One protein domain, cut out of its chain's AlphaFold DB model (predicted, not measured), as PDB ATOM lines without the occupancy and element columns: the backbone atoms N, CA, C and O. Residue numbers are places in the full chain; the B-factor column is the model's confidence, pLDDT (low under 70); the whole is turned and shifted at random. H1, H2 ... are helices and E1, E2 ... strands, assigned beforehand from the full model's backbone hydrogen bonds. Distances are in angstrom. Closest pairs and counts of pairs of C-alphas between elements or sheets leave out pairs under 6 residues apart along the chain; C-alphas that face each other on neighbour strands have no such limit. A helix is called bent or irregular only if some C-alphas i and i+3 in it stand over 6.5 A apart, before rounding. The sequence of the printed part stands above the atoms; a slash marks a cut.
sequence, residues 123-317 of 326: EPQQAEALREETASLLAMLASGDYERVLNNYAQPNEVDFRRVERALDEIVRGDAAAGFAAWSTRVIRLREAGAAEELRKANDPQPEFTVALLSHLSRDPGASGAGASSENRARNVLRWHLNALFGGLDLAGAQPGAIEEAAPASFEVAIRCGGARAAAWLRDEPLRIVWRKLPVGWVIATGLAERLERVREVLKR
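What this domain is: This is residues 123 to 317 of the 326 residues of an uncharacterized protein of Planctomycetes bacterium (UniProt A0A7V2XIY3). At one end of the domain a sheet of four strands, E1 to E4, is curled like part of a barrel round the long helix H1. H3 and H8 run side by side toward the other end, where H5 and the two arms of the bent helix H4 are grouped, and H7, the helix nearest the middle of the domain, starts beside H3 with its residues 230 to 234 and runs from there toward E1. The printed part has 195 residues with eight named helices and four named strands, H1 to H7, then E1 to E4, then H8; the sheet's order is E1 E2 E3 E4, antiparallel, and the class is mixed. The whole is compact, with a radius of gyration of the C-alphas of 17.2 A, yet elongated, spanning 52 by 33 by 29 A.

How they stand to each other: E1, residues 249 to 263, E2, 266 to 275, E3, 288 to 294, and E4, 297 to 301, form a meander, each strand the antiparallel neighbour of the one before. N 257 and O 270 of E1 and E2 are 2.7 A apart, N 291 and O 267 of E3 and E2 2.7 A, and N 292 and O 299 of E3 and E4 2.8 A, each within hydrogen-bond range. E1 bends by 105 degrees at residue 253. The strongly twisted sheet curls round H1, residues 124 to 142, which is on one face of it, making two layers, helix and sheet; their closest C-alphas are Ala 142 and Leu 251, 5.2 A. H2, residues 146 to 154, forms a helical hairpin with H1 and stands at the sheet's level, at a height of 2.8 A. H7, residues 230 to 246, touches H2, about perpendicular at 83 degrees, with C-alphas 146 and 239 closest at 6.0 A. H3, residues 158 to 172, touches H7, C-alphas 165 and 234 at 5.2 A. H8, residues 304 to 315, touches H3 at a shallow tilt of 23 degrees, the same way, C-alphas 164 and 305 at 4.8 A. H4, residues 177 to 201, was assigned as one helix by its hydrogen bonds but is bent, C-alphas 189 and 192 being 9.0 A apart; its arms are H4a, 177 to 189, and H4b, 192 to 201. H5, residues 207 to 219, touches H4a at 85 degrees, about perpendicular, C-alphas 184 and 214 at 5.8 A, and H4b, C-alphas 196 and 207 at 4.9 A. H6, residues 221 to 224, touches H7, C-alphas 223 and 233 at 4.5 A. Every O i to N i+4 pair is within hydrogen-bond range in H1, H2, H3, H4a, H4b, H5, H7 and H8; H6 is too short for one.

Where its parts are: E1 measures 27.3 A, E2 27.1 A, H1 26.7 A and H7 24.3 A from first to last C-alpha. H1 begins at C-alpha 124, (84.621, 91.874, 121.287), and H8 ends at C-alpha 315, (75.271, 136.449, 120.261).

The domain as a whole: The C-alphas of Pro 124 and Arg 189, the two farthest apart, are 54.5 A apart. The printed part has no cut, and E2 to E3, residues 276 to 287, is the long link. Mean pLDDT of the printed part is 94.5, and no printed residue is under 70.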
ATOM      1  N   GLU A 123      81.209  94.785 123.102       94.81
ATOM      2  CA  GLU A 123      81.319  93.403 122.628       94.81
ATOM      3  C   GLU A 123      82.615  93.212 121.818       94.81
ATOM      4  O   GLU A 123      82.988  94.115 121.066       94.81
ATOM      5  N   PRO A 124      83.303  92.056 121.904       94.44
ATOM      6  CA  PRO A 124      84.621  91.874 121.287       94.44
ATOM      7  C   PRO A 124      84.681  92.225 119.795       94.44
ATOM      8  O   PRO A 124      85.590  92.937 119.377       94.44
ATOM      9  N   GLN A 125      83.680  91.800 119.016       94.06
ATOM     10  CA  GLN A 125      83.591  92.088 117.577       94.06
ATOM     11  C   GLN A 125      83.388  93.583 117.296       94.06
ATOM     12  O   GLN A 125      83.987  94.144 116.383       94.06
ATOM     13  N   GLN A 126      82.560  94.253 118.101       94.88
ATOM     14  CA  GLN A 126      82.333  95.694 117.978       94.88
ATOM     15  C   GLN A 126      83.583  96.480 118.370       94.88
ATOM     16  O   GLN A 126      83.930  97.458 117.714       94.88
ATOM     17  N   ALA A 127      84.276  96.037 119.420       95.62
ATOM     18  CA  ALA A 127      85.523  96.634 119.861       95.62
ATOM     19  C   ALA A 127      86.612  96.506 118.786       95.62
ATOM     20  O   ALA A 127      87.328  97.467 118.535       95.62
ATOM     21  N   GLU A 128      86.741  95.350 118.132       95.81
ATOM     22  CA  GLU A 128      87.686  95.161 117.027       95.81
ATOM     23  C   GLU A 128      87.396  96.111 115.859       95.81
ATOM     24  O   GLU A 128      88.267  96.906 115.505       95.81
ATOM     25  N   ALA A 129      86.149  96.147 115.377       95.38
ATOM     26  CA  ALA A 129      85.737  97.071 114.320       95.38
ATOM     27  C   ALA A 129      85.994  98.546 114.691       95.38
ATOM     28  O   ALA A 129      86.505  99.322 113.885       95.38
ATOM     29  N   LEU A 130      85.699  98.951 115.930       96.81
ATOM     30  CA  LEU A 130      85.952 100.317 116.396       96.81
ATOM     31  C   LEU A 130      87.444 100.655 116.501       96.81
ATOM     32  O   LEU A 130      87.809 101.815 116.304       96.81
ATOM     33  N   ARG A 131      88.321  99.685 116.794       96.81
ATOM     34  CA  ARG A 131      89.778  99.912 116.763       96.81
ATOM     35  C   ARG A 131      90.254 100.181 115.342       96.81
ATOM     36  O   ARG A 131      91.025 101.119 115.155       96.81
ATOM     37  N   GLU A 132      89.777  99.412 114.367       96.06
ATOM     38  CA  GLU A 132      90.107  99.609 112.950       96.06
ATOM     39  C   GLU A 132      89.614 100.967 112.436       96.06
ATOM     40  O   GLU A 132      90.367 101.710 111.795       96.06
ATOM     41  N   GLU A 133      88.379 101.341 112.779       97.31
ATOM     42  CA  GLU A 133      87.822 102.645 112.414       97.31
ATOM     43  C   GLU A 133      88.556 103.798 113.107       97.31
ATOM     44  O   GLU A 133      88.867 104.810 112.476       97.31
ATOM     45  N   THR A 134      88.925 103.632 114.380       97.69
ATOM     46  CA  THR A 134      89.731 104.624 115.106       97.69
ATOM     47  C   THR A 134      91.120 104.771 114.495       97.69
ATOM     48  O   THR A 134      91.573 105.895 114.299       97.69
ATOM     49  N   ALA A 135      91.785 103.674 114.131       96.69
ATOM     50  CA  ALA A 135      93.081 103.727 113.459       96.69
ATOM     51  C   ALA A 135      92.988 104.444 112.099       96.69
ATOM     52  O   ALA A 135      93.816 105.304 111.794       96.69
ATOM     53  N   SER A 136      91.945 104.152 111.318       96.88
ATOM     54  CA  SER A 136      91.698 104.787 110.017       96.88
ATOM     55  C   SER A 136      91.439 106.292 110.146       96.88
ATOM     56  O   SER A 136      92.018 107.092 109.407       96.88
ATOM     57  N   LEU A 137      90.618 106.694 111.120       97.50
ATOM     58  CA  LEU A 137      90.380 108.097 111.459       97.50
ATOM     59  C   LEU A 137      91.676 108.814 111.843       97.50
ATOM     60  O   LEU A 137      91.958 109.889 111.314       97.50
ATOM     61  N   LEU A 138      92.475 108.225 112.736       97.19
ATOM     62  CA  LEU A 138      93.721 108.828 113.209       97.19
ATOM     63  C   LEU A 138      94.744 108.993 112.083       97.19
ATOM     64  O   LEU A 138      95.372 110.045 112.000       97.19
ATOM     65  N   ALA A 139      94.850 108.027 111.168       96.88
ATOM     66  CA  ALA A 139      95.712 108.138 109.994       96.88
ATOM     67  C   ALA A 139      95.287 109.287 109.053       96.88
ATOM     68  O   ALA A 139      96.131 110.039 108.554       96.88
ATOM     69  N   MET A 140      93.981 109.473 108.830       97.75
ATOM     70  CA  MET A 140      93.478 110.591 108.020       97.75
ATOM     71  C   MET A 140      93.685 111.946 108.707       97.75
ATOM     72  O   MET A 140      94.100 112.907 108.062       97.75
ATOM     73  N   LEU A 141      93.478 112.029 110.024       97.19
ATOM     74  CA  LEU A 141      93.774 113.244 110.789       97.19
ATOM     75  C   LEU A 141      95.278 113.567 110.788       97.19
ATOM     76  O   LEU A 141      95.642 114.729 110.623       97.19
ATOM     77  N   ALA A 142      96.148 112.560 110.920       96.88
ATOM     78  CA  ALA A 142      97.605 112.724 110.901       96.88
ATOM     79  C   ALA A 142      98.123 113.253 109.553       96.88
ATOM     80  O   ALA A 142      99.069 114.034 109.514       96.88
ATOM     81  N   SER A 143      97.490 112.844 108.451       96.94
ATOM     82  CA  SER A 143      97.811 113.319 107.098       96.94
ATOM     83  C   SER A 143      97.151 114.656 106.740       96.94
ATOM     84  O   SER A 143      97.435 115.211 105.680       96.94
ATOM     85  N   GLY A 144      96.290 115.196 107.610       96.75
ATOM     86  CA  GLY A 144      95.538 116.421 107.348       96.75
ATOM     87  C   GLY A 144      94.427 116.261 106.303       96.75
ATOM     88  O   GLY A 144      93.923 117.266 105.798       96.75
ATOM     89  N   ASP A 145      94.014 115.027 105.984       97.44
ATOM     90  CA  ASP A 145      92.929 114.730 105.038       97.44
ATOM     91  C   ASP A 145      91.551 114.913 105.696       97.44
ATOM     92  O   ASP A 145      90.749 113.990 105.868       97.44
ATOM     93  N   TYR A 146      91.279 116.146 106.122       96.94
ATOM     94  CA  TYR A 146      90.042 116.472 106.820       96.94
ATOM     95  C   TYR A 146      88.808 116.294 105.940       96.94
ATOM     96  O   TYR A 146      87.756 115.950 106.461       96.94
ATOM     97  N   GLU A 147      88.903 116.500 104.624       96.19
ATOM     98  CA  GLU A 147      87.753 116.307 103.735       96.19
ATOM     99  C   GLU A 147      87.262 114.866 103.767       96.19
ATOM    100  O   GLU A 147      86.058 114.621 103.879       96.19
ATOM    101  N   ARG A 148      88.193 113.911 103.753       95.94
ATOM    102  CA  ARG A 148      87.851 112.501 103.863       95.94
ATOM    103  C   ARG A 148      87.328 112.140 105.251       95.94
ATOM    104  O   ARG A 148      86.363 111.385 105.344       95.94
ATOM    105  N   VAL A 149      87.877 112.726 106.320       97.69
ATOM    106  CA  VAL A 149      87.321 112.571 107.682       97.69
ATOM    107  C   VAL A 149      85.876 113.065 107.747       97.69
ATOM    108  O   VAL A 149      85.017 112.378 108.299       97.69
ATOM    109  N   LEU A 150      85.590 114.235 107.170       96.56
ATOM    110  CA  LEU A 150      84.246 114.804 107.173       96.56
ATOM    111  C   LEU A 150      83.264 113.915 106.416       96.56
ATOM    112  O   LEU A 150      82.214 113.590 106.968       96.56
ATOM    113  N   ASN A 151      83.627 113.480 105.210       95.12
ATOM    114  CA  ASN A 151      82.774 112.631 104.378       95.12
ATOM    115  C   ASN A 151      82.507 111.266 105.022       95.12
ATOM    116  O   ASN A 151      81.398 110.755 104.924       95.12
ATOM    117  N   ASN A 152      83.502 110.690 105.702       94.12
ATOM    118  CA  ASN A 152      83.397 109.329 106.223       94.12
ATOM    119  C   ASN A 152      82.801 109.252 107.629       94.12
ATOM    120  O   ASN A 152      82.165 108.252 107.947       94.12
ATOM    121  N   TYR A 153      83.020 110.264 108.476       96.44
ATOM    122  CA  TYR A 153      82.748 110.136 109.910       96.44
ATOM    123  C   TYR A 153      81.946 111.273 110.533       96.44
ATOM    124  O   TYR A 153      81.400 111.070 111.613       96.44
ATOM    125  N   ALA A 154      81.862 112.452 109.911       92.50
ATOM    126  CA  ALA A 154      81.128 113.582 110.491       92.50
ATOM    127  C   ALA A 154      79.805 113.854 109.761       92.50
ATOM    128  O   ALA A 154      78.744 113.820 110.378       92.50
ATOM    129  N   GLN A 155      79.853 114.088 108.447       89.56
ATOM    130  CA  GLN A 155      78.684 114.407 107.624       89.56
ATOM    131  C   GLN A 155      77.616 113.298 107.582       89.56
ATOM    132  O   GLN A 155      76.439 113.655 107.602       89.56
ATOM    133  N   PRO A 156      77.955 111.988 107.598       90.50
ATOM    134  CA  PRO A 156      76.936 110.934 107.602       90.50
ATOM    135  C   PRO A 156      76.005 110.968 108.824       90.50
ATOM    136  O   PRO A 156      74.919 110.394 108.794       90.50
ATOM    137  N   ASN A 157      76.385 111.670 109.897       91.12
ATOM    138  CA  ASN A 157      75.450 112.066 110.945       91.12
ATOM    139  C   ASN A 157      74.654 113.298 110.484       91.12
ATOM    140  O   ASN A 157      74.880 114.415 110.954       91.12
ATOM    141  N   GLU A 158      73.726 113.088 109.546       90.69
ATOM    142  CA  GLU A 158      72.964 114.171 108.911       90.69
ATOM    143  C   GLU A 158      72.236 115.051 109.932       90.69
ATOM    144  O   GLU A 158      72.161 116.266 109.761       90.69
ATOM    145  N   VAL A 159      71.741 114.462 111.023       93.25
ATOM    146  CA  VAL A 159      71.036 115.195 112.082       93.25
ATOM    147  C   VAL A 159      71.951 116.236 112.726       93.25
ATOM    148  O   VAL A 159      71.593 117.416 112.776       93.25
ATOM    149  N   ASP A 160      73.137 115.835 113.192       93.44
ATOM    150  CA  ASP A 160      74.069 116.779 113.814       93.44
ATOM    151  C   ASP A 160      74.694 117.722 112.778       93.44
ATOM    152  O   ASP A 160      74.850 118.912 113.057       93.44
ATOM    153  N   PHE A 161      74.982 117.249 111.563       95.19
ATOM    154  CA  PHE A 161      75.515 118.098 110.498       95.19
ATOM    155  C   PHE A 161      74.537 119.226 110.124       95.19
ATOM    156  O   PHE A 161      74.920 120.396 110.089       95.19
ATOM    157  N   ARG A 162      73.244 118.918 109.964       96.00
ATOM    158  CA  ARG A 162      72.190 119.916 109.702       96.00
ATOM    159  C   ARG A 162      71.993 120.880 110.872       96.00
ATOM    160  O   ARG A 162      71.621 122.036 110.665       96.00
ATOM    161  N   ARG A 163      72.221 120.441 112.117       97.75
ATOM    162  CA  ARG A 163      72.236 121.345 113.283       97.75
ATOM    163  C   ARG A 163      73.405 122.326 113.212       97.75
ATOM    164  O   ARG A 163      73.185 123.515 113.423       97.75
ATOM    165  N   VAL A 164      74.602 121.858 112.850       97.81
ATOM    166  CA  VAL A 164      75.776 122.719 112.624       97.81
ATOM    167  C   VAL A 164      75.498 123.741 111.518       97.81
ATOM    168  O   VAL A 164      75.725 124.930 111.733       97.81
ATOM    169  N   GLU A 165      74.960 123.310 110.372       96.81
ATOM    170  CA  GLU A 165      74.593 124.209 109.268       96.81
ATOM    171  C   GLU A 165      73.620 125.303 109.711       96.81
ATOM    172  O   GLU A 165      73.899 126.486 109.517       96.81
ATOM    173  N   ARG A 166      72.502 124.921 110.342       97.50
ATOM    174  CA  ARG A 166      71.483 125.876 110.804       97.50
ATOM    175  C   ARG A 166      72.038 126.852 111.833       97.50
ATOM    176  O   ARG A 166      71.821 128.051 111.702       97.50
ATOM    177  N   ALA A 167      72.790 126.365 112.820       97.81
ATOM    178  CA  ALA A 167      73.378 127.228 113.841       97.81
ATOM    179  C   ALA A 167      74.344 128.253 113.224       97.81
ATOM    180  O   ALA A 167      74.301 129.430 113.576       97.81
ATOM    181  N   LEU A 168      75.183 127.833 112.274       97.75
ATOM    182  CA  LEU A 168      76.110 128.730 111.580       97.75
ATOM    183  C   LEU A 168      75.403 129.710 110.642       97.75
ATOM    184  O   LEU A 168      75.870 130.838 110.481       97.75
ATOM    185  N   ASP A 169      74.305 129.310 110.007       96.38
ATOM    186  CA  ASP A 169      73.524 130.233 109.188       96.38
ATOM    187  C   ASP A 169      72.799 131.274 110.046       96.38
ATOM    188  O   ASP A 169      72.885 132.466 109.756       96.38
ATOM    189  N   GLU A 170      72.232 130.874 111.187       97.00
ATOM    190  CA  GLU A 170      71.657 131.814 112.153       97.00
ATOM    191  C   GLU A 170      72.696 132.788 112.732       97.00
ATOM    192  O   GLU A 170      72.380 133.960 112.932       97.00
ATOM    193  N   ILE A 171      73.934 132.333 112.972       97.50
ATOM    194  CA  ILE A 171      75.042 133.179 113.450       97.50
ATOM    195  C   ILE A 171      75.452 134.223 112.411       97.50
ATOM    196  O   ILE A 171      75.726 135.360 112.778       97.50
ATOM    197  N   VAL A 172      75.542 133.852 111.133       96.19
ATOM    198  CA  VAL A 172      76.124 134.731 110.104       96.19
ATOM    199  C   VAL A 172      75.064 135.556 109.371       96.19
ATOM    200  O   VAL A 172      75.344 136.688 108.982       96.19
ATOM    201  N   ARG A 173      73.871 134.998 109.144       94.44
ATOM    202  CA  ARG A 173      72.814 135.594 108.306       94.44
ATOM    203  C   ARG A 173      71.459 135.723 108.999       94.44
ATOM    204  O   ARG A 173      70.633 136.491 108.519       94.44
ATOM    205  N   GLY A 174      71.225 134.985 110.079       94.31
ATOM    206  CA  GLY A 174      69.960 135.023 110.812       94.31
ATOM    207  C   GLY A 174      69.986 135.941 112.030       94.31
ATOM    208  O   GLY A 174      70.721 136.925 112.096       94.31
ATOM    209  N   ASP A 175      69.181 135.581 113.024       95.50
ATOM    210  CA  ASP A 175      68.898 136.410 114.200       95.50
ATOM    211  C   ASP A 175      70.132 136.754 115.052       95.50
ATOM    212  O   ASP A 175      70.123 137.737 115.789       95.50
ATOM    213  N   ALA A 176      71.209 135.965 114.970       96.44
ATOM    214  CA  ALA A 176      72.452 136.219 115.700       96.44
ATOM    215  C   ALA A 176      73.473 137.067 114.908       96.44
ATOM    216  O   ALA A 176      74.510 137.435 115.466       96.44
ATOM    217  N   ALA A 177      73.182 137.441 113.655       96.25
ATOM    218  CA  ALA A 177      74.107 138.165 112.774       96.25
ATOM    219  C   ALA A 177      74.530 139.541 113.316       96.25
ATOM    220  O   ALA A 177      75.700 139.919 113.224       96.25
ATOM    221  N   ALA A 178      73.607 140.281 113.938       95.38
ATOM    222  CA  ALA A 178      73.927 141.567 114.559       95.38
ATOM    223  C   ALA A 178      74.935 141.402 115.714       95.38
ATOM    224  O   ALA A 178      75.908 142.154 115.816       95.38
ATOM    225  N   GLY A 179      74.741 140.373 116.546       95.69
ATOM    226  CA  GLY A 179      75.668 140.011 117.615       95.69
ATOM    227  C   GLY A 179      77.020 139.555 117.083       95.69
ATOM    228  O   GLY A 179      78.053 139.994 117.588       95.69
ATOM    229  N   PHE A 180      77.029 138.737 116.027       96.25
ATOM    230  CA  PHE A 180      78.246 138.317 115.336       96.25
ATOM    231  C   PHE A 180      79.074 139.520 114.860       96.25
ATOM    232  O   PHE A 180      80.264 139.601 115.171       96.25
ATOM    233  N   ALA A 181      78.458 140.488 114.174       95.00
ATOM    234  CA  ALA A 181      79.147 141.688 113.694       95.00
ATOM    235  C   ALA A 181      79.705 142.546 114.849       95.00
ATOM    236  O   ALA A 181      80.864 142.983 114.818       95.00
ATOM    237  N   ALA A 182      78.904 142.748 115.902       94.19
ATOM    238  CA  ALA A 182      79.301 143.522 117.075       94.19
ATOM    239  C   ALA A 182      80.480 142.878 117.822       94.19
ATOM    240  O   ALA A 182      81.472 143.548 118.127       94.19
ATOM    241  N   TRP A 183      80.407 141.573 118.089       94.62
ATOM    242  CA  TRP A 183      81.456 140.850 118.804       94.62
ATOM    243  C   TRP A 183      82.720 140.664 117.970       94.62
ATOM    244  O   TRP A 183      83.812 140.822 118.510       94.62
ATOM    245  N   SER A 184      82.610 140.438 116.661       93.69
ATOM    246  CA  SER A 184      83.780 140.372 115.772       93.69
ATOM    247  C   SER A 184      84.563 141.689 115.773       93.69
ATOM    248  O   SER A 184      85.790 141.694 115.885       93.69
ATOM    249  N   THR A 185      83.858 142.826 115.783       93.44
ATOM    250  CA  THR A 185      84.479 144.153 115.943       93.44
ATOM    251  C   THR A 185      85.174 144.295 117.303       93.44
ATOM    252  O   THR A 185      86.293 144.810 117.384       93.44
ATOM    253  N   ARG A 186      84.549 143.807 118.386       93.00
ATOM    254  CA  ARG A 186      85.153 143.812 119.731       93.00
ATOM    255  C   ARG A 186      86.403 142.941 119.810       93.00
ATOM    256  O   ARG A 186      87.381 143.396 120.389       93.00
ATOM    257  N   VAL A 187      86.411 141.754 119.202       93.75
ATOM    258  CA  VAL A 187      87.592 140.870 119.139       93.75
ATOM    259  C   VAL A 187      88.775 141.574 118.473       93.75
ATOM    260  O   VAL A 187      89.897 141.502 118.973       93.75
ATOM    261  N   ILE A 188      88.535 142.320 117.390       91.50
ATOM    262  CA  ILE A 188      89.581 143.111 116.726       91.50
ATOM    263  C   ILE A 188      90.092 144.227 117.652       91.50
ATOM    264  O   ILE A 188      91.303 144.385 117.816       91.50
ATOM    265  N   ARG A 189      89.179 144.979 118.282       94.31
ATOM    266  CA  ARG A 189      89.506 146.143 119.123       94.31
ATOM    267  C   ARG A 189      90.209 145.770 120.429       94.31
ATOM    268  O   ARG A 189      91.198 146.395 120.794       94.31
ATOM    269  N   LEU A 190      89.674 144.789 121.150       92.56
ATOM    270  CA  LEU A 190      90.103 144.404 122.500       92.56
ATOM    271  C   LEU A 190      91.171 143.309 122.498       92.56
ATOM    272  O   LEU A 190      91.696 142.968 123.558       92.56
ATOM    273  N   ARG A 191      91.481 142.755 121.318       94.38
ATOM    274  CA  ARG A 191      92.213 141.493 121.158       94.38
ATOM    275  C   ARG A 191      91.467 140.327 121.822       94.38
ATOM    276  O   ARG A 191      90.427 140.485 122.461       94.38
ATOM    277  N   GLU A 192      92.003 139.124 121.649       92.62
ATOM    278  CA  GLU A 192      91.333 137.881 122.048       92.62
ATOM    279  C   GLU A 192      91.102 137.796 123.569       92.62
ATOM    280  O   GLU A 192      90.003 137.466 124.007       92.62
ATOM    281  N   ALA A 193      92.092 138.186 124.381       93.94
ATOM    282  CA  ALA A 193      91.990 138.142 125.842       93.94
ATOM    283  C   ALA A 193      90.943 139.122 126.406       93.94
ATOM    284  O   ALA A 193      90.157 138.752 127.278       93.94
ATOM    285  N   GLY A 194      90.902 140.358 125.892       94.88
ATOM    286  CA  GLY A 194      89.927 141.358 126.330       94.88
ATOM    287  C   GLY A 194      88.499 140.988 125.930       94.88
ATOM    288  O   GLY A 194      87.580 141.107 126.738       94.88
ATOM    289  N   ALA A 195      88.312 140.462 124.716       95.19
ATOM    290  CA  ALA A 195      87.010 139.981 124.267       95.19
ATOM    291  C   ALA A 195      86.522 138.763 125.071       95.19
ATOM    292  O   ALA A 195      85.345 138.703 125.421       95.19
ATOM    293  N   ALA A 196      87.414 137.828 125.418       96.19
ATOM    294  CA  ALA A 196      87.064 136.679 126.253       96.19
ATOM    295  C   ALA A 196      86.596 137.107 127.656       96.19
ATOM    296  O   ALA A 196      85.634 136.551 128.184       96.19
ATOM    297  N   GLU A 197      87.229 138.121 128.252       95.81
ATOM    298  CA  GLU A 197      86.802 138.675 129.542       95.81
ATOM    299  C   GLU A 197      85.423 139.348 129.462       95.81
ATOM    300  O   GLU A 197      84.584 139.157 130.342       95.81
ATOM    301  N   GLU A 198      85.132 140.094 128.394       94.56
ATOM    302  CA  GLU A 198      83.793 140.660 128.197       94.56
ATOM    303  C   GLU A 198      82.722 139.583 127.967       94.56
ATOM    304  O   GLU A 198      81.625 139.690 128.516       94.56
ATOM    305  N   LEU A 199      83.028 138.525 127.211       95.00
ATOM    306  CA  LEU A 199      82.119 137.388 127.024       95.00
ATOM    307  C   LEU A 199      81.853 136.655 128.341       95.00
ATOM    308  O   LEU A 199      80.714 136.289 128.629       95.00
ATOM    309  N   ARG A 200      82.873 136.518 129.196       95.44
ATOM    310  CA  ARG A 200      82.715 135.974 130.550       95.44
ATOM    311  C   ARG A 200      81.741 136.815 131.378       95.44
ATOM    312  O   ARG A 200      80.841 136.258 132.003       95.44
ATOM    313  N   LYS A 201      81.849 138.148 131.320       93.62
ATOM    314  CA  LYS A 201      80.887 139.075 131.958       93.62
ATOM    315  C   LYS A 201      79.479 138.973 131.363       93.62
ATOM    316  O   LYS A 201      78.503 139.199 132.070       93.62
ATOM    317  N   ALA A 202      79.364 138.595 130.091       91.00
ATOM    318  CA  ALA A 202      78.097 138.329 129.410       91.00
ATOM    319  C   ALA A 202      77.530 136.914 129.671       91.00
ATOM    320  O   ALA A 202      76.568 136.501 129.013       91.00
ATOM    321  N   ASN A 203      78.092 136.177 130.639       94.25
ATOM    322  CA  ASN A 203      77.719 134.803 130.982       94.25
ATOM    323  C   ASN A 203      77.848 133.833 129.797       94.25
ATOM    324  O   ASN A 203      76.976 132.982 129.579       94.25
ATOM    325  N   ASP A 204      78.907 133.981 129.002       95.00
ATOM    326  CA  ASP A 204      79.330 132.943 128.070       95.00
ATOM    327  C   ASP A 204      79.987 131.791 128.858       95.00
ATOM    328  O   ASP A 204      80.952 132.027 129.592       95.00
ATOM    329  N   PRO A 205      79.496 130.542 128.747       93.44
ATOM    330  CA  PRO A 205      80.109 129.397 129.419       93.44
ATOM    331  C   PRO A 205      81.482 129.005 128.844       93.44
ATOM    332  O   PRO A 205      82.224 128.261 129.495       93.44
ATOM    333  N   GLN A 206      81.806 129.432 127.621       95.31
ATOM    334  CA  GLN A 206      83.014 129.052 126.883       95.31
ATOM    335  C   GLN A 206      83.590 130.249 126.100       95.31
ATOM    336  O   GLN A 206      83.729 130.172 124.877       95.31
ATOM    337  N   PRO A 207      83.968 131.344 126.783       96.44
ATOM    338  CA  PRO A 207      84.332 132.592 126.120       96.44
ATOM    339  C   PRO A 207      85.525 132.431 125.173       96.44
ATOM    340  O   PRO A 207      85.546 133.026 124.099       96.44
ATOM    341  N   GLU A 208      86.502 131.590 125.514       96.81
ATOM    342  CA  GLU A 208      87.670 131.354 124.667       96.81
ATOM    343  C   GLU A 208      87.301 130.623 123.363       96.81
ATOM    344  O   GLU A 208      87.827 130.957 122.301       96.81
ATOM    345  N   PHE A 209      86.353 129.677 123.418       97.06
ATOM    346  CA  PHE A 209      85.812 129.014 122.226       97.06
ATOM    347  C   PHE A 209      85.089 130.020 121.331       97.06
ATOM    348  O   PHE A 209      85.327 130.053 120.125       97.06
ATOM    349  N   THR A 210      84.237 130.859 121.921       97.44
ATOM    350  CA  THR A 210      83.480 131.878 121.191       97.44
ATOM    351  C   THR A 210      84.416 132.860 120.494       97.44
ATOM    352  O   THR A 210      84.263 133.096 119.300       97.44
ATOM    353  N   VAL A 211      85.441 133.378 121.182       97.56
ATOM    354  CA  VAL A 211      86.446 134.263 120.564       97.56
ATOM    355  C   VAL A 211      87.172 133.576 119.411       97.56
ATOM    356  O   VAL A 211      87.338 134.182 118.349       97.56
ATOM    357  N   ALA A 212      87.592 132.322 119.592       97.19
ATOM    358  CA  ALA A 212      88.294 131.573 118.555       97.19
ATOM    359  C   ALA A 212      87.401 131.338 117.324       97.19
ATOM    360  O   ALA A 212      87.844 131.554 116.196       97.19
ATOM    361  N   LEU A 213      86.128 130.985 117.534       97.75
ATOM    362  CA  LEU A 213      85.141 130.824 116.467       97.75
ATOM    363  C   LEU A 213      84.885 132.145 115.734       97.75
ATOM    364  O   LEU A 213      84.964 132.182 114.511       97.75
ATOM    365  N   LEU A 214      84.615 133.236 116.455       97.31
ATOM    366  CA  LEU A 214      84.383 134.555 115.856       97.31
ATOM    367  C   LEU A 214      85.589 135.018 115.033       97.31
ATOM    368  O   LEU A 214      85.429 135.558 113.936       97.31
ATOM    369  N   SER A 215      86.797 134.759 115.539       96.56
ATOM    370  CA  SER A 215      88.045 135.051 114.834       96.56
ATOM    371  C   SER A 215      88.177 134.228 113.556       96.56
ATOM    372  O   SER A 215      88.557 134.781 112.525       96.56
ATOM    373  N   HIS A 216      87.846 132.935 113.606       96.81
ATOM    374  CA  HIS A 216      87.841 132.051 112.439       96.81
ATOM    375  C   HIS A 216      86.837 132.524 111.384       96.81
ATOM    376  O   HIS A 216      87.223 132.819 110.255       96.81
ATOM    377  N   LEU A 217      85.574 132.715 111.779       96.56
ATOM    378  CA  LEU A 217      84.508 133.189 110.893       96.56
ATOM    379  C   LEU A 217      84.853 134.536 110.244       96.56
ATOM    380  O   LEU A 217      84.566 134.734 109.069       96.56
ATOM    381  N   SER A 218      85.484 135.455 110.976       94.69
ATOM    382  CA  SER A 218      85.853 136.778 110.450       94.69
ATOM    383  C   SER A 218      87.024 136.749 109.465       94.69
ATOM    384  O   SER A 218      87.149 137.654 108.642       94.69
ATOM    385  N   ARG A 219      87.916 135.757 109.573       94.44
ATOM    386  CA  ARG A 219      89.146 135.672 108.768       94.44
ATOM    387  C   ARG A 219      89.004 134.756 107.556       94.44
ATOM    388  O   ARG A 219      89.748 134.940 106.598       94.44
ATOM    389  N   ASP A 220      88.083 133.794 107.591       94.44
ATOM    390  CA  ASP A 220      87.890 132.812 106.524       94.44
ATOM    391  C   ASP A 220      86.628 133.119 105.683       94.44
ATOM    392  O   ASP A 220      85.498 132.911 106.145       94.44
ATOM    393  N   PRO A 221      86.780 133.564 104.418       89.44
ATOM    394  CA  PRO A 221      85.654 133.803 103.517       89.44
ATOM    395  C   PRO A 221      84.809 132.553 103.235       89.44
ATOM    396  O   PRO A 221      83.623 132.680 102.939       89.44
ATOM    397  N   GLY A 222      85.385 131.351 103.333       86.62
ATOM    398  CA  GLY A 222      84.646 130.094 103.211       86.62
ATOM    399  C   GLY A 222      83.715 129.834 104.397       86.62
ATOM    400  O   GLY A 222      82.736 129.103 104.256       86.62
ATOM    401  N   ALA A 223      83.980 130.464 105.545       86.62
ATOM    402  CA  ALA A 223      83.200 130.300 106.762       86.62
ATOM    403  C   ALA A 223      82.121 131.382 106.951       86.62
ATOM    404  O   ALA A 223      81.102 131.116 107.576       86.62
ATOM    405  N   SER A 224      82.265 132.590 106.401       89.12
ATOM    406  CA  SER A 224      81.254 133.658 106.577       89.12
ATOM    407  C   SER A 224      80.890 134.434 105.311       89.12
ATOM    408  O   SER A 224      79.928 135.203 105.320       89.12
ATOM    409  N   GLY A 225      81.601 134.222 104.203       84.38
ATOM    410  CA  GLY A 225      81.440 135.006 102.982       84.38
ATOM    411  C   GLY A 225      80.040 134.925 102.368       84.38
ATOM    412  O   GLY A 225      79.322 133.926 102.484       84.38
ATOM    413  N   ALA A 226      79.659 135.985 101.648       83.00
ATOM    414  CA  ALA A 226      78.357 136.094 100.986       83.00
ATOM    415  C   ALA A 226      78.087 134.949  99.988       83.00
ATOM    416  O   ALA A 226      76.946 134.523  99.855       83.00
ATOM    417  N   GLY A 227      79.128 134.412  99.343       85.00
ATOM    418  CA  GLY A 227      79.024 133.307  98.381       85.00
ATOM    419  C   GLY A 227      79.123 131.896  98.973       85.00
ATOM    420  O   GLY A 227      79.006 130.930  98.226       85.00
ATOM    421  N   ALA A 228      79.356 131.744 100.281       87.31
ATOM    422  CA  ALA A 228      79.445 130.421 100.897       87.31
ATOM    423  C   ALA A 228      78.042 129.814 101.083       87.31
ATOM    424  O   ALA A 228      77.147 130.471 101.633       87.31
ATOM    425  N   SER A 229      77.853 128.566 100.642       94.06
ATOM    426  CA  SER A 229      76.683 127.758 101.009       94.06
ATOM    427  C   SER A 229      76.727 127.402 102.502       94.06
ATOM    428  O   SER A 229      77.800 127.418 103.114       94.06
ATOM    429  N   SER A 230      75.570 127.079 103.093       93.81
ATOM    430  CA  SER A 230      75.487 126.601 104.484       93.81
ATOM    431  C   SER A 230      76.377 125.378 104.706       93.81
ATOM    432  O   SER A 230      77.108 125.313 105.693       93.81
ATOM    433  N   GLU A 231      76.389 124.470 103.730       94.69
ATOM    434  CA  GLU A 231      77.171 123.243 103.769       94.69
ATOM    435  C   GLU A 231      78.668 123.544 103.776       94.69
ATOM    436  O   GLU A 231      79.388 123.079 104.660       94.69
ATOM    437  N   ASN A 232      79.152 124.377 102.847       94.38
ATOM    438  CA  ASN A 232      80.571 124.731 102.778       94.38
ATOM    439  C   ASN A 232      81.042 125.416 104.064       94.38
ATOM    440  O   ASN A 232      82.141 125.139 104.546       94.38
ATOM    441  N   ARG A 233      80.187 126.257 104.654       95.75
ATOM    442  CA  ARG A 233      80.440 126.878 105.955       95.75
ATOM    443  C   ARG A 233      80.554 125.831 107.065       95.75
ATOM    444  O   ARG A 233      81.519 125.869 107.826       95.75
ATOM    445  N   ALA A 234      79.620 124.883 107.144       96.56
ATOM    446  CA  ALA A 234      79.662 123.805 108.130       96.56
ATOM    447  C   ALA A 234      80.911 122.927 107.978       96.56
ATOM    448  O   ALA A 234      81.601 122.680 108.967       96.56
ATOM    449  N   ARG A 235      81.260 122.526 106.749       97.06
ATOM    450  CA  ARG A 235      82.483 121.759 106.457       97.06
ATOM    451  C   ARG A 235      83.737 122.515 106.883       97.06
ATOM    452  O   ARG A 235      84.605 121.947 107.542       97.06
ATOM    453  N   ASN A 236      83.819 123.804 106.558       97.12
ATOM    454  CA  ASN A 236      84.954 124.643 106.925       97.12
ATOM    455  C   ASN A 236      85.106 124.758 108.456       97.12
ATOM    456  O   ASN A 236      86.194 124.530 108.986       97.12
ATOM    457  N   VAL A 237      84.014 125.023 109.181       97.50
ATOM    458  CA  VAL A 237      84.047 125.124 110.650       97.50
ATOM    459  C   VAL A 237      84.327 123.767 111.306       97.50
ATOM    460  O   VAL A 237      85.085 123.710 112.271       97.50
ATOM    461  N   LEU A 238      83.794 122.660 110.779       97.19
ATOM    462  CA  LEU A 238      84.124 121.316 111.264       97.19
ATOM    463  C   LEU A 238      85.605 120.985 111.048       97.19
ATOM    464  O   LEU A 238      86.246 120.473 111.961       97.19
ATOM    465  N   ARG A 239      86.176 121.329 109.887       97.62
ATOM    466  CA  ARG A 239      87.614 121.184 109.620       97.62
ATOM    467  C   ARG A 239      88.446 121.976 110.625       97.62
ATOM    468  O   ARG A 239      89.367 121.428 111.226       97.62
ATOM    469  N   TRP A 240      88.102 123.247 110.829       97.25
ATOM    470  CA  TRP A 240      88.748 124.102 111.827       97.25
ATOM    471  C   TRP A 240      88.675 123.487 113.229       97.25
ATOM    472  O   TRP A 240      89.684 123.426 113.930       97.25
ATOM    473  N   HIS A 241      87.509 122.972 113.616       96.81
ATOM    474  CA  HIS A 241      87.295 122.356 114.919       96.81
ATOM    475  C   HIS A 241      88.081 121.047 115.095       96.81
ATOM    476  O   HIS A 241      88.712 120.859 116.132       96.81
ATOM    477  N   LEU A 242      88.121 120.176 114.083       96.50
ATOM    478  CA  LEU A 242      88.936 118.955 114.101       96.50
ATOM    479  C   LEU A 242      90.431 119.283 114.195       96.50
ATOM    480  O   LEU A 242      91.147 118.680 114.993       96.50
ATOM    481  N   ASN A 243      90.904 120.280 113.447       96.69
ATOM    482  CA  ASN A 243      92.278 120.757 113.578       96.69
ATOM    483  C   ASN A 243      92.552 121.345 114.974       96.69
ATOM    484  O   ASN A 243      93.620 121.123 115.531       96.69
ATOM    485  N   ALA A 244      91.596 122.046 115.588       95.50
ATOM    486  CA  ALA A 244      91.743 122.525 116.962       95.50
ATOM    487  C   ALA A 244      91.815 121.365 117.977       95.50
ATOM    488  O   ALA A 244      92.626 121.403 118.903       95.50
ATOM    489  N   LEU A 245      91.002 120.319 117.798       94.62
ATOM    490  CA  LEU A 245      90.988 119.139 118.665       94.62
ATOM    491  C   LEU A 245      92.311 118.372 118.623       94.62
ATOM    492  O   LEU A 245      92.855 118.039 119.677       94.62
ATOM    493  N   PHE A 246      92.808 118.098 117.418       95.94
ATOM    494  CA  PHE A 246      93.896 117.145 117.205       95.94
ATOM    495  C   PHE A 246      95.231 117.787 116.798       95.94
ATOM    496  O   PHE A 246      96.267 117.127 116.826       95.94
ATOM    497  N   GLY A 247      95.245 119.074 116.447       95.12
ATOM    498  CA  GLY A 247      96.451 119.793 116.046       95.12
ATOM    499  C   GLY A 247      97.491 119.851 117.167       95.12
ATOM    500  O   GLY A 247      97.184 120.225 118.302       95.12
ATOM    501  N   GLY A 248      98.734 119.492 116.836       94.38
ATOM    502  CA  GLY A 248      99.862 119.417 117.774       94.38
ATOM    503  C   GLY A 248     100.013 118.073 118.504       94.38
ATOM    504  O   GLY A 248     101.015 117.870 119.191       94.38
ATOM    505  N   LEU A 249      99.059 117.149 118.347       96.12
ATOM    506  CA  LEU A 249      99.183 115.777 118.846       96.12
ATOM    507  C   LEU A 249      99.950 114.898 117.849       96.12
ATOM    508  O   LEU A 249      99.833 115.069 116.635       96.12
ATOM    509  N   ASP A 250     100.694 113.919 118.364       96.38
ATOM    510  CA  ASP A 250     101.333 112.884 117.545       96.38
ATOM    511  C   ASP A 250     100.326 111.774 117.223       96.38
ATOM    512  O   ASP A 250     100.249 110.741 117.892       96.38
ATOM    513  N   LEU A 251      99.499 112.028 116.209       96.56
ATOM    514  CA  LEU A 251      98.454 111.102 115.777       96.56
ATOM    515  C   LEU A 251      99.008 109.894 115.011       96.56
ATOM    516  O   LEU A 251      98.352 108.858 114.972       96.56
ATOM    517  N   ALA A 252     100.202 110.005 114.422       94.25
ATOM    518  CA  ALA A 252     100.831 108.901 113.697       94.25
ATOM    519  C   ALA A 252     101.276 107.781 114.651       94.25
ATOM    520  O   ALA A 252     101.184 106.605 114.306       94.25
ATOM    521  N   GLY A 253     101.715 108.142 115.863       92.88
ATOM    522  CA  GLY A 253     102.038 107.204 116.941       92.88
ATOM    523  C   GLY A 253     100.863 106.835 117.857       92.88
ATOM    524  O   GLY A 253     101.066 106.136 118.853       92.88
ATOM    525  N   ALA A 254      99.648 107.317 117.579       96.19
ATOM    526  CA  ALA A 254      98.508 107.144 118.471       96.19
ATOM    527  C   ALA A 254      97.976 105.701 118.481       96.19
ATOM    528  O   ALA A 254      97.836 105.062 117.440       96.19
ATOM    529  N   GLN A 255      97.622 105.199 119.667       94.31
ATOM    530  CA  GLN A 255      97.076 103.850 119.845       94.31
ATOM    531  C   GLN A 255      95.666 103.884 120.458       94.31
ATOM    532  O   GLN A 255      95.484 104.497 121.521       94.31
ATOM    533  N   PRO A 256      94.678 103.197 119.846       94.25
ATOM    534  CA  PRO A 256      93.373 102.966 120.455       94.25
ATOM    535  C   PRO A 256      93.497 102.111 121.724       94.25
ATOM    536  O   PRO A 256      94.164 101.077 121.744       94.25
ATOM    537  N   GLY A 257      92.857 102.556 122.799       92.81
ATOM    538  CA  GLY A 257      92.865 101.933 124.116       92.81
ATOM    539  C   GLY A 257      91.604 101.118 124.402       92.81
ATOM    540  O   GLY A 257      91.114 100.361 123.563       92.81
ATOM    541  N   ALA A 258      91.110 101.243 125.637       91.56
ATOM    542  CA  ALA A 258      89.862 100.614 126.054       91.56
ATOM    543  C   ALA A 258      88.670 101.228 125.306       91.56
ATOM    544  O   ALA A 258      88.669 102.425 125.004       91.56
ATOM    545  N   ILE A 259      87.678 100.381 125.022       96.38
ATOM    546  CA  ILE A 259      86.442 100.752 124.334       96.38
ATOM    547  C   ILE A 259      85.278 100.429 125.254       96.38
ATOM    548  O   ILE A 259      85.064  99.273 125.628       96.38
ATOM    549  N   GLU A 260      84.541 101.468 125.615       96.00
ATOM    550  CA  GLU A 260      83.457 101.404 126.585       96.00
ATOM    551  C   GLU A 260      82.159 101.871 125.935       96.00
ATOM    552  O   GLU A 260      82.134 102.875 125.226       96.00
ATOM    553  N   GLU A 261      81.063 101.166 126.183       95.31
ATOM    554  CA  GLU A 261      79.733 101.625 125.803       95.31
ATOM    555  C   GLU A 261      79.297 102.729 126.779       95.31
ATOM    556  O   GLU A 261      79.120 102.497 127.978       95.31
ATOM    557  N   ALA A 262      79.173 103.954 126.264       91.75
ATOM    558  CA  ALA A 262      78.795 105.139 127.035       91.75
ATOM    559  C   ALA A 262      77.270 105.337 127.077       91.75
ATOM    560  O   ALA A 262      76.736 105.861 128.053       91.75
ATOM    561  N   ALA A 263      76.579 104.928 126.012       91.88
ATOM    562  CA  ALA A 263      75.124 104.913 125.878       91.88
ATOM    563  C   ALA A 263      74.736 103.886 124.794       91.88
ATOM    564  O   ALA A 263      75.618 103.469 124.040       91.88
ATOM    565  N   PRO A 264      73.453 103.500 124.652       92.25
ATOM    566  CA  PRO A 264      73.035 102.594 123.586       92.25
ATOM    567  C   PRO A 264      73.522 103.077 122.214       92.25
ATOM    568  O   PRO A 264      73.259 104.215 121.825       92.25
ATOM    569  N   ALA A 265      74.253 102.212 121.504       93.12
ATOM    570  CA  ALA A 265      74.876 102.509 120.209       93.12
ATOM    571  C   ALA A 265      75.915 103.656 120.217       93.12
ATOM    572  O   ALA A 265      76.283 104.155 119.151       93.12
ATOM    573  N   SER A 266      76.416 104.056 121.388       96.06
ATOM    574  CA  SER A 266      77.452 105.074 121.561       96.06
ATOM    575  C   SER A 266      78.625 104.510 122.355       96.06
ATOM    576  O   SER A 266      78.477 104.077 123.496       96.06
ATOM    577  N   PHE A 267      79.815 104.588 121.777       96.81
ATOM    578  CA  PHE A 267      81.025 103.981 122.313       96.81
ATOM    579  C   PHE A 267      82.108 105.033 122.464       96.81
ATOM    580  O   PHE A 267      82.279 105.886 121.602       96.81
ATOM    581  N   GLU A 268      82.848 104.980 123.555       96.94
ATOM    582  CA  GLU A 268      83.982 105.851 123.801       96.94
ATOM    583  C   GLU A 268      85.268 105.046 123.645       96.94
ATOM    584  O   GLU A 268      85.422 103.979 124.240       96.94
ATOM    585  N   VAL A 269      86.189 105.559 122.835       96.81
ATOM    586  CA  VAL A 269      87.510 104.975 122.609       96.81
ATOM    587  C   VAL A 269      88.544 105.920 123.197       96.81
ATOM    588  O   VAL A 269      88.715 107.046 122.720       96.81
ATOM    589  N   ALA A 270      89.246 105.462 124.232       95.62
ATOM    590  CA  ALA A 270      90.389 106.191 124.768       95.62
ATOM    591  C   ALA A 270      91.571 106.095 123.795       95.62
ATOM    592  O   ALA A 270      91.830 105.031 123.241       95.62
ATOM    593  N   ILE A 271      92.325 107.173 123.618       96.06
ATOM    594  CA  ILE A 271      93.491 107.229 122.735       96.06
ATOM    595  C   ILE A 271      94.708 107.599 123.558       96.06
ATOM    596  O   ILE A 271      94.684 108.534 124.358       96.06
ATOM    597  N   ARG A 272      95.798 106.869 123.336       95.19
ATOM    598  CA  ARG A 272      97.111 107.211 123.878       95.19
ATOM    599  C   ARG A 272      97.947 107.785 122.748       95.19
ATOM    600  O   ARG A 272      98.223 107.075 121.786       95.19
ATOM    601  N   CYS A 273      98.340 109.046 122.856       94.88
ATOM    602  CA  CYS A 273      99.219 109.696 121.891       94.88
ATOM    603  C   CYS A 273     100.166 110.670 122.597       94.88
ATOM    604  O   CYS A 273      99.890 111.123 123.710       94.88
ATOM    605  N   GLY A 274     101.288 110.973 121.946       93.44
ATOM    606  CA  GLY A 274     102.204 112.021 122.385       93.44
ATOM    607  C   GLY A 274     101.755 113.416 121.938       93.44
ATOM    608  O   GLY A 274     100.728 113.588 121.278       93.44
ATOM    609  N   GLY A 275     102.575 114.413 122.264       93.19
ATOM    610  CA  GLY A 275     102.367 115.802 121.854       93.19
ATOM    611  C   GLY A 275     101.488 116.613 122.807       93.19
ATOM    612  O   GLY A 275     101.013 116.130 123.835       93.19
ATOM    613  N   ALA A 276     101.306 117.885 122.463       91.62
ATOM    614  CA  ALA A 276     100.501 118.826 123.226       91.62
ATOM    615  C   ALA A 276      99.518 119.512 122.283       91.62
ATOM    616  O   ALA A 276      99.895 120.024 121.229       91.62
ATOM    617  N   ARG A 277      98.244 119.528 122.675       89.75
ATOM    618  CA  ARG A 277      97.197 120.149 121.870       89.75
ATOM    619  C   ARG A 277      97.462 121.647 121.707       89.75
ATOM    620  O   ARG A 277      97.619 122.360 122.697       89.75
ATOM    621  N   ALA A 278      97.398 122.127 120.467       88.75
ATOM    622  CA  ALA A 278      97.564 123.540 120.137       88.75
ATOM    623  C   ALA A 278      96.423 124.416 120.692       88.75
ATOM    624  O   ALA A 278      96.659 125.491 121.242       88.75
ATOM    625  N   ALA A 279      95.173 123.953 120.598       90.88
ATOM    626  CA  ALA A 279      94.004 124.673 121.102       90.88
ATOM    627  C   ALA A 279      93.716 124.358 122.581       90.88
ATOM    628  O   ALA A 279      92.753 123.666 122.916       90.88
ATOM    629  N   ALA A 280      94.534 124.876 123.501       87.25
ATOM    630  CA  ALA A 280      94.320 124.693 124.944       87.25
ATOM    631  C   ALA A 280      92.950 125.215 125.437       87.25
ATOM    632  O   ALA A 280      92.412 124.699 126.414       87.25
ATOM    633  N   TRP A 281      92.367 126.189 124.730       87.75
ATOM    634  CA  TRP A 281      91.055 126.778 125.017       87.75
ATOM    635  C   TRP A 281      89.871 125.830 124.779       87.75
ATOM    636  O   TRP A 281      88.784 126.049 125.320       87.75
ATOM    637  N   LEU A 282      90.047 124.777 123.978       88.12
ATOM    638  CA  LEU A 282      88.973 123.842 123.679       88.12
ATOM    639  C   LEU A 282      88.854 122.807 124.801       88.12
ATOM    640  O   LEU A 282      89.754 122.010 125.024       88.12
ATOM    641  N   ARG A 283      87.739 122.795 125.531       84.75
ATOM    642  CA  ARG A 283      87.573 121.908 126.702       84.75
ATOM    643  C   ARG A 283      87.267 120.443 126.373       84.75
ATOM    644  O   ARG A 283      87.106 119.661 127.300       84.75
ATOM    645  N   ASP A 284      87.134 120.085 125.099       82.94
ATOM    646  CA  ASP A 284      86.925 118.690 124.699       82.94
ATOM    647  C   ASP A 284      88.127 117.819 125.076       82.94
ATOM    648  O   ASP A 284      89.254 118.310 125.164       82.94
ATOM    649  N   GLU A 285      87.891 116.529 125.288       86.94
ATOM    650  CA  GLU A 285      88.940 115.541 125.536       86.94
ATOM    651  C   GLU A 285      89.258 114.824 124.213       86.94
ATOM    652  O   GLU A 285      88.647 113.801 123.926       86.94
ATOM    653  N   PRO A 286      90.201 115.312 123.379       84.50
ATOM    654  CA  PRO A 286      90.518 114.680 122.089       84.50
ATOM    655  C   PRO A 286      91.079 113.261 122.255       84.50
ATOM    656  O   PRO A 286      91.066 112.470 121.318       84.50
ATOM    657  N   LEU A 287      91.547 112.930 123.463       92.38
ATOM    658  CA  LEU A 287      91.999 111.596 123.849       92.38
ATOM    659  C   LEU A 287      90.837 110.625 124.117       92.38
ATOM    660  O   LEU A 287      91.079 109.485 124.501       92.38
ATOM    661  N   ARG A 288      89.588 111.061 123.941       94.00
ATOM    662  CA  ARG A 288      88.383 110.234 124.011       94.00
ATOM    663  C   ARG A 288      87.535 110.511 122.776       94.00
ATOM    664  O   ARG A 288      86.864 111.536 122.693       94.00
ATOM    665  N   ILE A 289      87.554 109.595 121.811       96.00
ATOM    666  CA  ILE A 289      86.676 109.693 120.643       96.00
ATOM    667  C   ILE A 289      85.370 108.984 120.960       96.00
ATOM    668  O   ILE A 289      85.360 107.805 121.309       96.00
ATOM    669  N   VAL A 290      84.267 109.712 120.816       96.25
ATOM    670  CA  VAL A 290      82.926 109.154 120.954       96.25
ATOM    671  C   VAL A 290      82.420 108.758 119.574       96.25
ATOM    672  O   VAL A 290      82.173 109.609 118.721       96.25
ATOM    673  N   TRP A 291      82.257 107.461 119.370       97.44
ATOM    674  CA  TRP A 291      81.655 106.847 118.199       97.44
ATOM    675  C   TRP A 291      80.164 106.615 118.414       97.44
ATOM    676  O   TRP A 291      79.738 106.221 119.498       97.44
ATOM    677  N   ARG A 292      79.365 106.797 117.366       96.56
ATOM    678  CA  ARG A 292      77.957 106.395 117.317       96.56
ATOM    679  C   ARG A 292      77.739 105.438 116.154       96.56
ATOM    680  O   ARG A 292      78.258 105.665 115.061       96.56
ATOM    681  N   LYS A 293      76.964 104.381 116.385       95.44
ATOM    682  CA  LYS A 293      76.547 103.441 115.341       95.44
ATOM    683  C   LYS A 293      75.246 103.931 114.712       95.44
ATOM    684  O   LYS A 293      74.216 103.965 115.380       95.44
ATOM    685  N   LEU A 294      75.291 104.297 113.436       93.50
ATOM    686  CA  LEU A 294      74.133 104.680 112.625       93.50
ATOM    687  C   LEU A 294      73.894 103.641 111.512       93.50
ATOM    688  O   LEU A 294      74.788 102.841 111.232       93.50
ATOM    689  N   PRO A 295      72.730 103.652 110.827       91.44
ATOM    690  CA  PRO A 295      72.479 102.754 109.692       91.44
ATOM    691  C   PRO A 295      73.515 102.875 108.564       91.44
ATOM    692  O   PRO A 295      73.784 101.910 107.862       91.44
ATOM    693  N   VAL A 296      74.116 104.057 108.411       86.69
ATOM    694  CA  VAL A 296      75.153 104.337 107.405       86.69
ATOM    695  C   VAL A 296      76.557 103.880 107.821       86.69
ATOM    696  O   VAL A 296      77.465 103.908 106.994       86.69
ATOM    697  N   GLY A 297      76.746 103.463 109.078       93.81
ATOM    698  CA  GLY A 297      78.031 103.045 109.635       93.81
ATOM    699  C   GLY A 297      78.401 103.775 110.928       93.81
ATOM    700  O   GLY A 297      77.545 104.249 111.677       93.81
ATOM    701  N   TRP A 298      79.702 103.834 111.206       96.19
ATOM    702  CA  TRP A 298      80.258 104.489 112.387       96.19
ATOM    703  C   TRP A 298      80.531 105.969 112.126       96.19
ATOM    704  O   TRP A 298      81.186 106.318 111.148       96.19
ATOM    705  N   VAL A 299      80.068 106.837 113.023       97.00
ATOM    706  CA  VAL A 299      80.288 108.290 112.953       97.00
ATOM    707  C   VAL A 299      80.875 108.810 114.259       97.00
ATOM    708  O   VAL A 299      80.628 108.236 115.321       97.00
ATOM    709  N   ILE A 300      81.620 109.912 114.202       96.50
ATOM    710  CA  ILE A 300      82.155 110.577 115.393       96.50
ATOM    711  C   ILE A 300      81.188 111.646 115.908       96.50
ATOM    712  O   ILE A 300      80.602 112.412 115.143       96.50
ATOM    713  N   ALA A 301      81.049 111.733 117.228       94.25
ATOM    714  CA  ALA A 301      80.356 112.826 117.893       94.25
ATOM    715  C   ALA A 301      81.373 113.897 118.314       94.25
ATOM    716  O   ALA A 301      82.234 113.650 119.155       94.25
ATOM    717  N   THR A 302      81.270 115.095 117.736       92.19
ATOM    718  CA  THR A 302      82.196 116.212 118.008       92.19
ATOM    719  C   THR A 302      81.686 117.183 119.077       92.19
ATOM    720  O   THR A 302      82.448 118.004 119.573       92.19
ATOM    721  N   GLY A 303      80.392 117.147 119.417       92.56
ATOM    722  CA  GLY A 303      79.764 118.119 120.327       92.56
ATOM    723  C   GLY A 303      79.735 119.561 119.794       92.56
ATOM    724  O   GLY A 303      79.428 120.500 120.536       92.56
ATOM    725  N   LEU A 304      80.094 119.768 118.519       95.88
ATOM    726  CA  LEU A 304      80.190 121.092 117.909       95.88
ATOM    727  C   LEU A 304      78.815 121.755 117.764       95.88
ATOM    728  O   LEU A 304      78.705 122.957 117.991       95.88
ATOM    729  N   ALA A 305      77.773 120.989 117.428       96.38
ATOM    730  CA  ALA A 305      76.412 121.502 117.268       96.38
ATOM    731  C   ALA A 305      75.930 122.215 118.542       96.38
ATOM    732  O   ALA A 305      75.550 123.383 118.497       96.38
ATOM    733  N   GLU A 306      76.058 121.564 119.701       95.81
ATOM    734  CA  GLU A 306      75.660 122.121 120.998       95.81
ATOM    735  C   GLU A 306      76.478 123.365 121.367       95.81
ATOM    736  O   GLU A 306      75.981 124.280 122.026       95.81
ATOM    737  N   ARG A 307      77.759 123.409 120.981       95.81
ATOM    738  CA  ARG A 307      78.615 124.583 121.207       95.81
ATOM    739  C   ARG A 307      78.168 125.757 120.345       95.81
ATOM    740  O   ARG A 307      78.032 126.856 120.869       95.81
ATOM    741  N   LEU A 308      77.905 125.526 119.061       97.56
ATOM    742  CA  LEU A 308      77.433 126.560 118.143       97.56
ATOM    743  C   LEU A 308      76.066 127.104 118.553       97.56
ATOM    744  O   LEU A 308      75.879 128.316 118.549       97.56
ATOM    745  N   GLU A 309      75.147 126.240 118.987       97.25
ATOM    746  CA  GLU A 309      73.859 126.656 119.550       97.25
ATOM    747  C   GLU A 309      74.061 127.561 120.779       97.25
ATOM    748  O   GLU A 309      73.453 128.625 120.863       97.25
ATOM    749  N   ARG A 310      74.982 127.223 121.695       96.44
ATOM    750  CA  ARG A 310      75.314 128.098 122.837       96.44
ATOM    751  C   ARG A 310      75.910 129.436 122.410       96.44
ATOM    752  O   ARG A 310      75.500 130.463 122.945       96.44
ATOM    753  N   VAL A 311      76.849 129.440 121.459       97.31
ATOM    754  CA  VAL A 311      77.422 130.688 120.928       97.31
ATOM    755  C   VAL A 311      76.323 131.550 120.326       97.31
ATOM    756  O   VAL A 311      76.226 132.730 120.642       97.31
ATOM    757  N   ARG A 312      75.449 130.959 119.512       97.31
ATOM    758  CA  ARG A 312      74.300 131.642 118.926       97.31
ATOM    759  C   ARG A 312      73.440 132.318 119.994       97.31
ATOM    760  O   ARG A 312      73.120 133.493 119.847       97.31
ATOM    761  N   GLU A 313      73.115 131.620 121.083       96.81
ATOM    762  CA  GLU A 313      72.347 132.210 122.188       96.81
ATOM    763  C   GLU A 313      73.091 133.349 122.899       96.81
ATOM    764  O   GLU A 313      72.459 134.308 123.337       96.81
ATOM    765  N   VAL A 314      74.423 133.293 123.005       96.19
ATOM    766  CA  VAL A 314      75.232 134.408 123.529       96.19
ATOM    767  C   VAL A 314      75.184 135.610 122.583       96.19
ATOM    768  O   VAL A 314      75.008 136.736 123.041       96.19
ATOM    769  N   LEU A 315      75.287 135.386 121.271       95.94
ATOM    770  CA  LEU A 315      75.271 136.449 120.261       95.94
ATOM    771  C   LEU A 315      73.896 137.117 120.112       95.94
ATOM    772  O   LEU A 315      73.833 138.292 119.766       95.94
ATOM    773  N   LYS A 316      72.801 136.412 120.415       95.81
ATOM    774  CA  LYS A 316      71.446 136.995 120.455       95.81
ATOM    775  C   LYS A 316      71.249 137.970 121.619       95.81
ATOM    776  O   LYS A 316      70.338 138.797 121.577       95.81
ATOM    777  N   ARG A 317      72.070 137.891 122.671       93.00
ATOM    778  CA  ARG A 317      71.959 138.806 123.814       93.00
ATOM    779  C   ARG A 317      72.430 140.193 123.384       93.00
ATOM    780  O   ARG A 317      73.495 140.305 122.771       93.00
TER     781      ARG A 317